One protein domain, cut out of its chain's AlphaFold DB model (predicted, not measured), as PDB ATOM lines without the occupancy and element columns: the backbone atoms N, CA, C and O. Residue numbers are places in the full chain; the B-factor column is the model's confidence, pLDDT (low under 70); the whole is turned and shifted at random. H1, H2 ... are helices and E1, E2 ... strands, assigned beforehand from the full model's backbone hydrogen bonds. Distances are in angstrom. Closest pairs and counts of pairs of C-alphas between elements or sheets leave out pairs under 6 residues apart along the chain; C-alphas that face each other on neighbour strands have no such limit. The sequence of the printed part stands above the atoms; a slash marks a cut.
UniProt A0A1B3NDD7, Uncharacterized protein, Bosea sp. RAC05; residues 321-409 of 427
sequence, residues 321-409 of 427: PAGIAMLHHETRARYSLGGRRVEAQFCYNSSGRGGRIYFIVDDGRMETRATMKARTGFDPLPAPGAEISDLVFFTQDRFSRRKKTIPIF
ATOM      1  N   PRO A 321     174.918 164.929 135.494       89.75
ATOM      2  CA  PRO A 321     174.584 165.232 134.101       89.75
ATOM      3  C   PRO A 321     175.478 164.527 133.066       89.75
ATOM      4  O   PRO A 321     175.005 164.173 131.981       89.75
ATOM      5  N   ALA A 322     176.755 164.285 133.380       87.12
ATOM      6  CA  ALA A 322     177.694 163.590 132.502       87.12
ATOM      7  C   ALA A 322     177.216 162.176 132.132       87.12
ATOM      8  O   ALA A 322     177.506 161.693 131.031       87.12
ATOM      9  N   GLY A 323     176.423 161.538 133.001       89.94
ATOM     10  CA  GLY A 323     175.809 160.235 132.759       89.94
ATOM     11  C   GLY A 323     174.883 160.215 131.538       89.94
ATOM     12  O   GLY A 323     174.770 159.183 130.879       89.94
ATOM     13  N   ILE A 324     174.285 161.348 131.142       93.19
ATOM     14  CA  ILE A 324     173.422 161.427 129.948       93.19
ATOM     15  C   ILE A 324     174.209 161.036 128.689       93.19
ATOM     16  O   ILE A 324     173.675 160.353 127.819       93.19
ATOM     17  N   ALA A 325     175.490 161.407 128.602       89.94
ATOM     18  CA  ALA A 325     176.366 161.040 127.490       89.94
ATOM     19  C   ALA A 325     176.901 159.594 127.576       89.94
ATOM     20  O   ALA A 325     177.508 159.123 126.615       89.94
ATOM     21  N   MET A 326     176.693 158.906 128.704       90.75
ATOM     22  CA  MET A 326     177.118 157.519 128.967       90.75
ATOM     23  C   MET A 326     175.967 156.509 128.833       90.75
ATOM     24  O   MET A 326     176.158 155.316 129.090       90.75
ATOM     25  N   LEU A 327     174.773 156.977 128.439       91.56
ATOM     26  CA  LEU A 327     173.598 156.131 128.239       91.56
ATOM     27  C   LEU A 327     173.915 154.943 127.328       91.56
ATOM     28  O   LEU A 327     174.430 155.092 126.220       91.56
ATOM     29  N   HIS A 328     173.561 153.753 127.808       87.19
ATOM     30  CA  HIS A 328     173.766 152.484 127.121       87.19
ATOM     31  C   HIS A 328     172.457 151.682 127.066       87.19
ATOM     32  O   HIS A 328     171.359 152.212 127.244       87.19
ATOM     33  N   HIS A 329     172.556 150.391 126.767       83.12
ATOM     34  CA  HIS A 329     171.434 149.539 126.418       83.12
ATOM     35  C   HIS A 329     170.413 149.538 127.548       83.12
ATOM     36  O   HIS A 329     170.780 149.429 128.713       83.12
ATOM     37  N   GLU A 330     169.140 149.682 127.184       81.69
ATOM     38  CA  GLU A 330     168.023 149.645 128.131       81.69
ATOM     39  C   GLU A 330     168.038 150.760 129.197       81.69
ATOM     40  O   GLU A 330     167.233 150.718 130.128       81.69
ATOM     41  N   THR A 331     168.886 151.787 129.038       88.00
ATOM     42  CA  THR A 331     168.934 152.953 129.932       88.00
ATOM     43  C   THR A 331     168.381 154.215 129.274       88.00
ATOM     44  O   THR A 331     168.478 154.409 128.057       88.00
ATOM     45  N   ARG A 332     167.788 155.082 130.096       93.19
ATOM     46  CA  ARG A 332     167.313 156.414 129.703       93.19
ATOM     47  C   ARG A 332     167.449 157.407 130.853       93.19
ATOM     48  O   ARG A 332     167.501 157.000 132.010       93.19
ATOM     49  N   ALA A 333     167.439 158.692 130.538       95.31
ATOM     50  CA  ALA A 333     167.429 159.783 131.505       95.31
ATOM     51  C   ALA A 333     166.240 160.712 131.247       95.31
ATOM     52  O   ALA A 333     165.881 160.942 130.094       95.31
ATOM     53  N   ARG A 334     165.649 161.261 132.308       95.50
ATOM     54  CA  ARG A 334     164.673 162.359 132.238       95.50
ATOM     55  C   ARG A 334     165.161 163.510 133.091       95.50
ATOM     56  O   ARG A 334     165.687 163.244 134.162       95.50
ATOM     57  N   TYR A 335     165.017 164.733 132.605       95.62
ATOM     58  CA  TYR A 335     165.456 165.948 133.289       95.62
ATOM     59  C   TYR A 335     164.773 167.175 132.687       95.62
ATOM     60  O   TYR A 335     164.200 167.114 131.596       95.62
ATOM     61  N   SER A 336     164.873 168.297 133.389       95.69
ATOM     62  CA  SER A 336     164.493 169.610 132.883       95.69
ATOM     63  C   SER A 336     165.749 170.426 132.575       95.69
ATOM     64  O   SER A 336     166.666 170.493 133.392       95.69
ATOM     65  N   LEU A 337     165.798 171.049 131.394       94.81
ATOM     66  CA  LEU A 337     166.898 171.914 130.953       94.81
ATOM     67  C   LEU A 337     166.320 173.179 130.314       94.81
ATOM     68  O   LEU A 337     165.588 173.099 129.325       94.81
ATOM     69  N   GLY A 338     166.624 174.347 130.886       90.06
ATOM     70  CA  GLY A 338     166.097 175.629 130.399       90.06
ATOM     71  C   GLY A 338     164.562 175.684 130.370       90.06
ATOM     72  O   GLY A 338     163.987 176.185 129.409       90.06
ATOM     73  N   GLY A 339     163.901 175.093 131.374       90.00
ATOM     74  CA  GLY A 339     162.436 175.020 131.471       90.00
ATOM     75  C   GLY A 339     161.765 173.998 130.542       90.00
ATOM     76  O   GLY A 339     160.540 173.903 130.535       90.00
ATOM     77  N   ARG A 340     162.540 173.228 129.769       93.69
ATOM     78  CA  ARG A 340     162.030 172.209 128.841       93.69
ATOM     79  C   ARG A 340     162.215 170.816 129.411       93.69
ATOM     80  O   ARG A 340     163.268 170.520 129.975       93.69
ATOM     81  N   ARG A 341     161.227 169.941 129.216       96.12
ATOM     82  CA  ARG A 341     161.315 168.535 129.639       96.12
ATOM     83  C   ARG A 341     162.068 167.747 128.584       96.12
ATOM     84  O   ARG A 341     161.647 167.725 127.430       96.12
ATOM     85  N   VAL A 342     163.145 167.080 128.979       96.75
ATOM     86  CA  VAL A 342     163.994 166.288 128.089       96.75
ATOM     87  C   VAL A 342     164.007 164.829 128.544       96.75
ATOM     88  O   VAL A 342     164.245 164.527 129.712       96.75
ATOM     89  N   GLU A 343     163.779 163.907 127.611       96.50
ATOM     90  CA  GLU A 343     164.049 162.478 127.782       96.50
ATOM     91  C   GLU A 343     165.161 162.067 126.813       96.50
ATOM     92  O   GLU A 343     165.063 162.304 125.611       96.50
ATOM     93  N   ALA A 344     166.227 161.462 127.333       96.25
ATOM     94  CA  ALA A 344     167.338 160.929 126.555       96.25
ATOM     95  C   ALA A 344     167.341 159.401 126.631       96.25
ATOM     96  O   ALA A 344     167.248 158.838 127.719       96.25
ATOM     97  N   GLN A 345     167.478 158.720 125.496       94.38
ATOM     98  CA  GLN A 345     167.447 157.260 125.414       94.38
ATOM     99  C   GLN A 345     168.511 156.742 124.448       94.38
ATOM    100  O   GLN A 345     168.685 157.275 123.352       94.38
ATOM    101  N   PHE A 346     169.199 155.665 124.827       92.19
ATOM    102  CA  PHE A 346     170.073 154.947 123.905       92.19
ATOM    103  C   PHE A 346     169.260 154.057 122.957       92.19
ATOM    104  O   PHE A 346     168.483 153.207 123.400       92.19
ATOM    105  N   CYS A 347     169.510 154.186 121.656       89.25
ATOM    106  CA  CYS A 347     168.948 153.321 120.625       89.25
ATOM    107  C   CYS A 347     170.068 152.670 119.811       89.25
ATOM    108  O   CYS A 347     170.997 153.339 119.351       89.25
ATOM    109  N   TYR A 348     169.963 151.357 119.605       86.19
ATOM    110  CA  TYR A 348     170.859 150.627 118.712       86.19
ATOM    111  C   TYR A 348     170.685 151.079 117.261       86.19
ATOM    112  O   TYR A 348     169.593 151.451 116.830       86.19
ATOM    113  N   ASN A 349     171.764 150.984 116.488       83.50
ATOM    114  CA  ASN A 349     171.659 151.071 115.036       83.50
ATOM    115  C   ASN A 349     170.860 149.874 114.494       83.50
ATOM    116  O   ASN A 349     170.803 148.819 115.128       83.50
ATOM    117  N   SER A 350     170.325 149.993 113.276       80.25
ATOM    118  CA  SER A 350     169.588 148.909 112.601       80.25
ATOM    119  C   SER A 350     170.385 147.604 112.467       80.25
ATOM    120  O   SER A 350     169.801 146.528 112.417       80.25
ATOM    121  N   SER A 351     171.718 147.681 112.460       77.81
ATOM    122  CA  SER A 351     172.622 146.526 112.433       77.81
ATOM    123  C   SER A 351     172.759 145.791 113.775       77.81
ATOM    124  O   SER A 351     173.479 144.795 113.850       77.81
ATOM    125  N   GLY A 352     172.174 146.312 114.858       72.50
ATOM    126  CA  GLY A 352     172.375 145.821 116.226       72.50
ATOM    127  C   GLY A 352     173.785 146.066 116.785       72.50
ATOM    128  O   GLY A 352     174.062 145.713 117.929       72.50
ATOM    129  N   ARG A 353     174.691 146.677 116.006       70.94
ATOM    130  CA  ARG A 353     176.055 147.018 116.430       70.94
ATOM    131  C   ARG A 353     176.198 148.520 116.648       70.94
ATOM    132  O   ARG A 353     175.985 149.324 115.737       70.94
ATOM    133  N   GLY A 354     176.616 148.872 117.862       75.31
ATOM    134  CA  GLY A 354     176.684 150.257 118.319       75.31
ATOM    135  C   GLY A 354     175.301 150.901 118.433       75.31
ATOM    136  O   GLY A 354     174.272 150.293 118.141       75.31
ATOM    137  N   GLY A 355     175.275 152.156 118.852       84.69
ATOM    138  CA  GLY A 355     174.040 152.916 118.962       84.69
ATOM    139  C   GLY A 355     174.320 154.386 119.188       84.69
ATOM    140  O   GLY A 355     175.469 154.833 119.134       84.69
ATOM    141  N   ARG A 356     173.250 155.146 119.375       90.19
ATOM    142  CA  ARG A 356     173.290 156.591 119.579       90.19
ATOM    143  C   ARG A 356     172.251 156.982 120.611       90.19
ATOM    144  O   ARG A 356     171.242 156.299 120.778       90.19
ATOM    145  N   ILE A 357     172.497 158.104 121.267       93.56
ATOM    146  CA  ILE A 357     171.534 158.704 122.180       93.56
ATOM    147  C   ILE A 357     170.596 159.592 121.367       93.56
ATOM    148  O   ILE A 357     171.041 160.449 120.594       93.56
ATOM    149  N   TYR A 358     169.305 159.361 121.543       94.94
ATOM    150  CA  TYR A 358     168.228 160.169 121.001       94.94
ATOM    151  C   TYR A 358     167.546 160.947 122.117       94.94
ATOM    152  O   TYR A 358     167.540 160.519 123.269       94.94
ATOM    153  N   PHE A 359     166.962 162.079 121.751       96.62
ATOM    154  CA  PHE A 359     166.342 163.024 122.662       96.62
ATOM    155  C   PHE A 359     164.897 163.278 122.244       96.62
ATOM    156  O   PHE A 359     164.600 163.413 121.056       96.62
ATOM    157  N   ILE A 360     164.015 163.364 123.229       95.94
ATOM    158  CA  ILE A 360     162.630 163.819 123.117       95.94
ATOM    159  C   ILE A 360     162.526 165.077 123.974       95.94
ATOM    160  O   ILE A 360     162.964 165.059 125.122       95.94
ATOM    161  N   VAL A 361     161.962 166.157 123.433       94.94
ATOM    162  CA  VAL A 361     161.788 167.418 124.169       94.94
ATOM    163  C   VAL A 361     160.335 167.868 124.105       94.94
ATOM    164  O   VAL A 361     159.776 167.911 123.011       94.94
ATOM    165  N   ASP A 362     159.751 168.192 125.262       90.44
ATOM    166  CA  ASP A 362     158.360 168.645 125.441       90.44
ATOM    167  C   ASP A 362     157.336 167.775 124.683       90.44
ATOM    168  O   ASP A 362     156.477 168.285 123.970       90.44
ATOM    169  N   ASP A 363     157.470 166.449 124.795       87.19
ATOM    170  CA  ASP A 363     156.631 165.442 124.116       87.19
ATOM    171  C   ASP A 363     156.757 165.421 122.574       87.19
ATOM    172  O   ASP A 363     155.911 164.883 121.858       87.19
ATOM    173  N   GLY A 364     157.845 165.988 122.046       88.00
ATOM    174  CA  GLY A 364     158.166 166.000 120.623       88.00
ATOM    175  C   GLY A 364     158.602 164.648 120.045       88.00
ATOM    176  O   GLY A 364     158.479 163.580 120.642       88.00
ATOM    177  N   ARG A 365     159.151 164.688 118.826       90.19
ATOM    178  CA  ARG A 365     159.711 163.495 118.179       90.19
ATOM    179  C   ARG A 365     161.083 163.153 118.751       90.19
ATOM    180  O   ARG A 365     161.848 164.034 119.129       90.19
ATOM    181  N   MET A 366     161.390 161.860 118.742       93.06
ATOM    182  CA  MET A 366     162.708 161.339 119.077       93.06
ATOM    183  C   MET A 366     163.708 161.704 117.971       93.06
ATOM    184  O   MET A 366     163.587 161.247 116.836       93.06
ATOM    185  N   GLU A 367     164.703 162.525 118.297       93.94
ATOM    186  CA  GLU A 367     165.677 163.061 117.342       93.94
ATOM    187  C   GLU A 367     167.108 162.937 117.880       93.94
ATOM    188  O   GLU A 367     167.346 162.842 119.083       93.94
ATOM    189  N   THR A 368     168.101 162.943 116.988       93.50
ATOM    190  CA  THR A 368     169.499 163.050 117.426       93.50
ATOM    191  C   THR A 368     169.789 164.468 117.924       93.50
ATOM    192  O   THR A 368     169.166 165.425 117.458       93.50
ATOM    193  N   ARG A 369     170.796 164.630 118.796       93.94
ATOM    194  CA  ARG A 369     171.279 165.951 119.250       93.94
ATOM    195  C   ARG A 369     171.509 166.918 118.084       93.94
ATOM    196  O   ARG A 369     171.069 168.060 118.135       93.94
ATOM    197  N   ALA A 370     172.179 166.450 117.028       93.94
ATOM    198  CA  ALA A 370     172.514 167.269 115.865       93.94
ATOM    199  C   ALA A 370     171.259 167.748 115.118       93.94
ATOM    200  O   ALA A 370     171.142 168.933 114.815       93.94
ATOM    201  N   THR A 371     170.306 166.846 114.874       93.81
ATOM    202  CA  THR A 371     169.031 167.172 114.214       93.81
ATOM    203  C   THR A 371     168.223 168.174 115.034       93.81
ATOM    204  O   THR A 371     167.751 169.174 114.498       93.81
ATOM    205  N   MET A 372     168.114 167.943 116.343       93.69
ATOM    206  CA  MET A 372     167.357 168.806 117.246       93.69
ATOM    207  C   MET A 372     167.956 170.212 117.330       93.69
ATOM    208  O   MET A 372     167.234 171.202 117.181       93.69
ATOM    209  N   LYS A 373     169.282 170.297 117.486       94.12
ATOM    210  CA  LYS A 373     170.011 171.565 117.543       94.12
ATOM    211  C   LYS A 373     169.899 172.348 116.239       94.12
ATOM    212  O   LYS A 373     169.648 173.546 116.281       94.12
ATOM    213  N   ALA A 374     170.009 171.682 115.090       94.06
ATOM    214  CA  ALA A 374     169.854 172.328 113.787       94.06
ATOM    215  C   ALA A 374     168.432 172.870 113.561       94.06
ATOM    216  O   ALA A 374     168.269 173.951 113.006       94.06
ATOM    217  N   ARG A 375     167.403 172.136 114.002       92.25
ATOM    218  CA  ARG A 375     165.997 172.511 113.795       92.25
ATOM    219  C   ARG A 375     165.507 173.588 114.763       92.25
ATOM    220  O   ARG A 375     164.665 174.394 114.386       92.25
ATOM    221  N   THR A 376     165.962 173.555 116.013       89.44
ATOM    222  CA  THR A 376     165.371 174.356 117.105       89.44
ATOM    223  C   THR A 376     166.343 175.321 117.777       89.44
ATOM    224  O   THR A 376     165.916 176.112 118.610       89.44
ATOM    225  N   GLY A 377     167.645 175.235 117.486       90.88
ATOM    226  CA  GLY A 377     168.699 175.961 118.207       90.88
ATOM    227  C   GLY A 377     168.982 175.431 119.620       90.88
ATOM    228  O   GLY A 377     170.027 175.740 120.188       90.88
ATOM    229  N   PHE A 378     168.102 174.595 120.175       92.19
ATOM    230  CA  PHE A 378     168.238 174.010 121.505       92.19
ATOM    231  C   PHE A 378     169.181 172.803 121.488       92.19
ATOM    232  O   PHE A 378     169.009 171.876 120.694       92.19
ATOM    233  N   ASP A 379     170.170 172.804 122.381       94.12
ATOM    234  CA  ASP A 379     171.037 171.652 122.612       94.12
ATOM    235  C   ASP A 379     170.477 170.841 123.788       94.12
ATOM    236  O   ASP A 379     170.510 171.330 124.916       94.12
ATOM    237  N   PRO A 380     169.934 169.633 123.555       92.44
ATOM    238  CA  PRO A 380     169.326 168.863 124.630       92.44
ATOM    239  C   PRO A 380     170.363 168.290 125.597       92.44
ATOM    240  O   PRO A 380     169.994 167.913 126.697       92.44
ATOM    241  N   LEU A 381     171.645 168.216 125.222       93.00
ATOM    242  CA  LEU A 381     172.697 167.755 126.122       93.00
ATOM    243  C   LEU A 381     173.202 168.941 126.966       93.00
ATOM    244  O   LEU A 381     173.690 169.910 126.373       93.00
ATOM    245  N   PRO A 382     173.138 168.879 128.311       89.00
ATOM    246  CA  PRO A 382     173.596 169.974 129.155       89.00
ATOM    247  C   PRO A 382     175.088 170.245 128.947       89.00
ATOM    248  O   PRO A 382     175.907 169.325 128.861       89.00
ATOM    249  N   ALA A 383     175.441 171.525 128.858       84.75
ATOM    250  CA  ALA A 383     176.832 171.951 128.902       84.75
ATOM    251  C   ALA A 383     177.395 171.772 130.327       84.75
ATOM    252  O   ALA A 383     176.620 171.754 131.287       84.75
ATOM    253  N   PRO A 384     178.726 171.670 130.499       76.12
ATOM    254  CA  PRO A 384     179.334 171.709 131.826       76.12
ATOM    255  C   PRO A 384     178.852 172.934 132.616       76.12
ATOM    256  O   PRO A 384     178.901 174.051 132.103       76.12
ATOM    257  N   GLY A 385     178.362 172.716 133.839       74.75
ATOM    258  CA  GLY A 385     177.825 173.773 134.705       74.75
ATOM    259  C   GLY A 385     176.412 174.264 134.361       74.75
ATOM    260  O   GLY A 385     175.949 175.216 134.980       74.75
ATOM    261  N   ALA A 386     175.718 173.656 133.392       84.31
ATOM    262  CA  ALA A 386     174.326 173.997 133.114       84.31
ATOM    263  C   ALA A 386     173.413 173.599 134.284       84.31
ATOM    264  O   ALA A 386     173.492 172.475 134.782       84.31
ATOM    265  N   GLU A 387     172.506 174.497 134.674       84.56
ATOM    266  CA  GLU A 387     171.460 174.182 135.644       84.56
ATOM    267  C   GLU A 387     170.474 173.174 135.042       84.56
ATOM    268  O   GLU A 387     169.790 173.451 134.050       84.56
ATOM    269  N   ILE A 388     170.416 171.990 135.651       89.44
ATOM    270  CA  ILE A 388     169.419 170.963 135.359       89.44
ATOM    271  C   ILE A 388     168.629 170.645 136.624       89.44
ATOM    272  O   ILE A 388     169.180 170.657 137.724       89.44
ATOM    273  N   SER A 389     167.351 170.317 136.467       89.69
ATOM    274  CA  SER A 389     166.514 169.833 137.567       89.69
ATOM    275  C   SER A 389     165.902 168.477 137.240       89.69
ATOM    276  O   SER A 389     165.862 168.051 136.082       89.69
ATOM    277  N   ASP A 390     165.439 167.788 138.284       89.12
ATOM    278  CA  ASP A 390     164.647 166.557 138.178       89.12
ATOM    279  C   ASP A 390     165.339 165.423 137.404       89.12
ATOM    280  O   ASP A 390     164.672 164.577 136.804       89.12
ATOM    281  N   LEU A 391     166.679 165.398 137.399       91.50
ATOM    282  CA  LEU A 391     167.433 164.363 136.704       91.50
ATOM    283  C   LEU A 391     167.219 163.004 137.369       91.50
ATOM    284  O   LEU A 391     167.593 162.777 138.520       91.50
ATOM    285  N   VAL A 392     166.648 162.078 136.607       91.31
ATOM    286  CA  VAL A 392     166.463 160.685 137.005       91.31
ATOM    287  C   VAL A 392     166.936 159.772 135.887       91.31
ATOM    288  O   VAL A 392     166.510 159.893 134.735       91.31
ATOM    289  N   PHE A 393     167.785 158.813 136.248       90.50
ATOM    290  CA  PHE A 393     168.189 157.723 135.373       90.50
ATOM    291  C   PHE A 393     167.313 156.496 135.605       90.50
ATOM    292  O   PHE A 393     166.972 156.145 136.736       90.50
ATOM    293  N   PHE A 394     166.981 155.818 134.513       88.94
ATOM    294  CA  PHE A 394     166.176 154.608 134.515       88.94
ATOM    295  C   PHE A 394     166.892 153.489 133.769       88.94
ATOM    296  O   PHE A 394     167.573 153.734 132.772       88.94
ATOM    297  N   THR A 395     166.651 152.256 134.204       84.25
ATOM    298  CA  THR A 395     167.063 151.029 133.514       84.25
ATOM    299  C   THR A 395     165.862 150.106 133.322       84.25
ATOM    300  O   THR A 395     164.875 150.196 134.059       84.25
ATOM    301  N   GLN A 396     165.915 149.203 132.343       74.94
ATOM    302  CA  GLN A 396     165.011 148.054 132.349       74.94
ATOM    303  C   GLN A 396     165.488 147.043 133.390       74.94
ATOM    304  O   GLN A 396     166.679 146.750 133.503       74.94
ATOM    305  N   ASP A 397     164.540 146.528 134.161       65.00
ATOM    306  CA  ASP A 397     164.762 145.427 135.082       65.00
ATOM    307  C   ASP A 397     165.159 144.175 134.284       65.00
ATOM    308  O   ASP A 397     164.340 143.591 133.566       65.00
ATOM    309  N   ARG A 398     166.433 143.785 134.410       54.97
ATOM    310  CA  ARG A 398     167.031 142.638 133.713       54.97
ATOM    311  C   ARG A 398     166.517 141.291 134.227       54.97
ATOM    312  O   ARG A 398     166.667 140.288 133.533       54.97
ATOM    313  N   PHE A 399     165.920 141.256 135.417       54.28
ATOM    314  CA  PHE A 399     165.480 140.029 136.087       54.28
ATOM    315  C   PHE A 399     163.961 139.819 136.002       54.28
ATOM    316  O   PHE A 399     163.467 138.715 136.240       54.28
ATOM    317  N   SER A 400     163.200 140.840 135.598       53.22
ATOM    318  CA  SER A 400     161.755 140.730 135.399       53.22
ATOM    319  C   SER A 400     161.377 140.280 133.990       53.22
ATOM    320  O   SER A 400     161.692 140.925 132.990       53.22
ATOM    321  N   ARG A 401     160.542 139.233 133.908       51.34
ATOM    322  CA  ARG A 401     159.935 138.753 132.648       51.34
ATOM    323  C   ARG A 401     159.142 139.827 131.888       51.34
ATOM    324  O   ARG A 401     158.895 139.654 130.702       51.34
ATOM    325  N   ARG A 402     158.715 140.915 132.548       57.22
ATOM    326  CA  ARG A 402     157.928 142.004 131.935       57.22
ATOM    327  C   ARG A 402     158.746 143.255 131.572       57.22
ATOM    328  O   ARG A 402     158.122 144.260 131.255       57.22
ATOM    329  N   LYS A 403     160.091 143.214 131.610       59.41
ATOM    330  CA  LYS A 403     160.989 144.349 131.284       59.41
ATOM    331  C   LYS A 403     160.458 145.698 131.803       59.41
ATOM    332  O   LYS A 403     160.226 146.637 131.040       59.41
ATOM    333  N   LYS A 404     160.190 145.785 133.110       67.69
ATOM    334  CA  LYS A 404     159.707 147.031 133.723       67.69
ATOM    335  C   LYS A 404     160.830 148.065 133.733       67.69
ATOM    336  O   LYS A 404     161.969 147.728 134.033       67.69
ATOM    337  N   THR A 405     160.514 149.319 133.427       69.50
ATOM    338  CA  THR A 405     161.461 150.424 133.613       69.50
ATOM    339  C   THR A 405     161.430 150.880 135.065       69.50
ATOM    340  O   THR A 405     160.363 151.235 135.565       69.50
ATOM    341  N   ILE A 406     162.584 150.874 135.724       73.69
ATOM    342  CA  ILE A 406     162.749 151.243 137.134       73.69
ATOM    343  C   ILE A 406     163.809 152.347 137.269       73.69
ATOM    344  O   ILE A 406     164.724 152.404 136.438       73.69
ATOM    345  N   PRO A 407     163.688 153.257 138.252       77.12
ATOM    346  CA  PRO A 407     164.759 154.201 138.560       77.12
ATOM    347  C   PRO A 407     166.000 153.438 139.045       77.12
ATOM    348  O   PRO A 407     165.868 152.421 139.722       77.12
ATOM    349  N   ILE A 408     167.196 153.910 138.679       73.00
ATOM    350  CA  ILE A 408     168.461 153.234 139.039       73.00
ATOM    351  C   ILE A 408     168.757 153.356 140.544       73.00
ATOM    352  O   ILE A 408     169.360 152.451 141.108       73.00
ATOM    353  N   PHE A 409     168.282 154.422 141.193       69.00
ATOM    354  CA  PHE A 409     168.345 154.624 142.643       69.00
ATOM    355  C   PHE A 409     167.006 155.138 143.166       69.00
ATOM    356  O   PHE A 409     166.398 156.033 142.564       69.00
TER     357      PHE A 409
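What this domain is: This is residues 321 to 409 of the 427 residues of an uncharacterized protein of Bosea sp. RAC05 (UniProt A0A1B3NDD7). The domain is one twisted sheet of five antiparallel strands with two short helices on one face: H1 covers the inner strands E2 and E1, and H2 packs beside the edge strand E3. E4 and E5 form a hairpin at the other edge, and its loop, residues 397 to 404, reaches one end of the long axis. The printed part has 89 residues, with two named helices and five named strands in the order H1, E1, E2, E3, H2, E4, E5; across the sheet the order is E3, E2, E1, E4, E5, and the class is mixed, helices and strands. The whole is compact, with a radius of gyration of the C-alphas of 13.4 A, and its outline is rounded, with spans of 40 by 32 by 23 A.

How they stand to each other: E1, residues 331 to 337, E2, residues 340 to 348, and E3, residues 355 to 361, form a meander, each strand the antiparallel neighbour of the one before. E1 and E2 are a hairpin with directions at 158 degrees; N 333 and O 344 are 2.8 A apart, within hydrogen-bond range. E2 and E3 are a hairpin at 159 degrees, with N 358 and O 345 at 2.8 A. On the other side of E1 is E4, residues 388 to 396, antiparallel at 167 degrees, with N 394 and O 332 at 2.8 A. E5, residues 405 to 407, is an edge strand and forms a hairpin with E4 at 134 degrees, with N 406 and O 395 at 2.9 A. H1, residues 321 to 326, is on the sheet at a height of 7.9 A. It lies over E2, but only just over E2 alone, as 4 of its C-alphas fall on E2 and 2 on E1. It runs along the strands, at 12 degrees to E2 on the local plane. The closest C-alphas of H1 and E1 are those of Ile 324 and Ala 333, 6.4 A apart. H2, residues 369 to 376, is on the same face at a height of 7.3 A, over none of the strands. Its closest C-alphas to E3 are those of Arg 369 and Phe 359, 6.7 A apart. H1 and H2 are apart. In H2 every O i to N i+4 pair is within hydrogen-bond range; in H1 0 of 2 are, while 3 of 3 O i to N i+3 pairs are.

Where its parts are: E2 is 25.4 A long from first to last C-alpha, E4 23.5 A, E3 19.7 A, E1 19.1 A, H2 10.5 A, H1 9.6 A and E5 7.0 A. H1 begins at C-alpha 321 (174.584, 165.232, 134.101), E2 at C-alpha 340 (162.030, 172.209, 128.841), and E5 ends at C-alpha 407 (164.759, 154.201, 138.560).

The domain as a whole: The two C-alphas farthest apart are those of Gly 377 and Arg 401, at 40.9 A. The printed part has no cut, and the link from H2 to E4, 11 residues, is long. Residues 397 to 405 and residue 409 have a pLDDT under 70, and the mean of the printed part is 85.7.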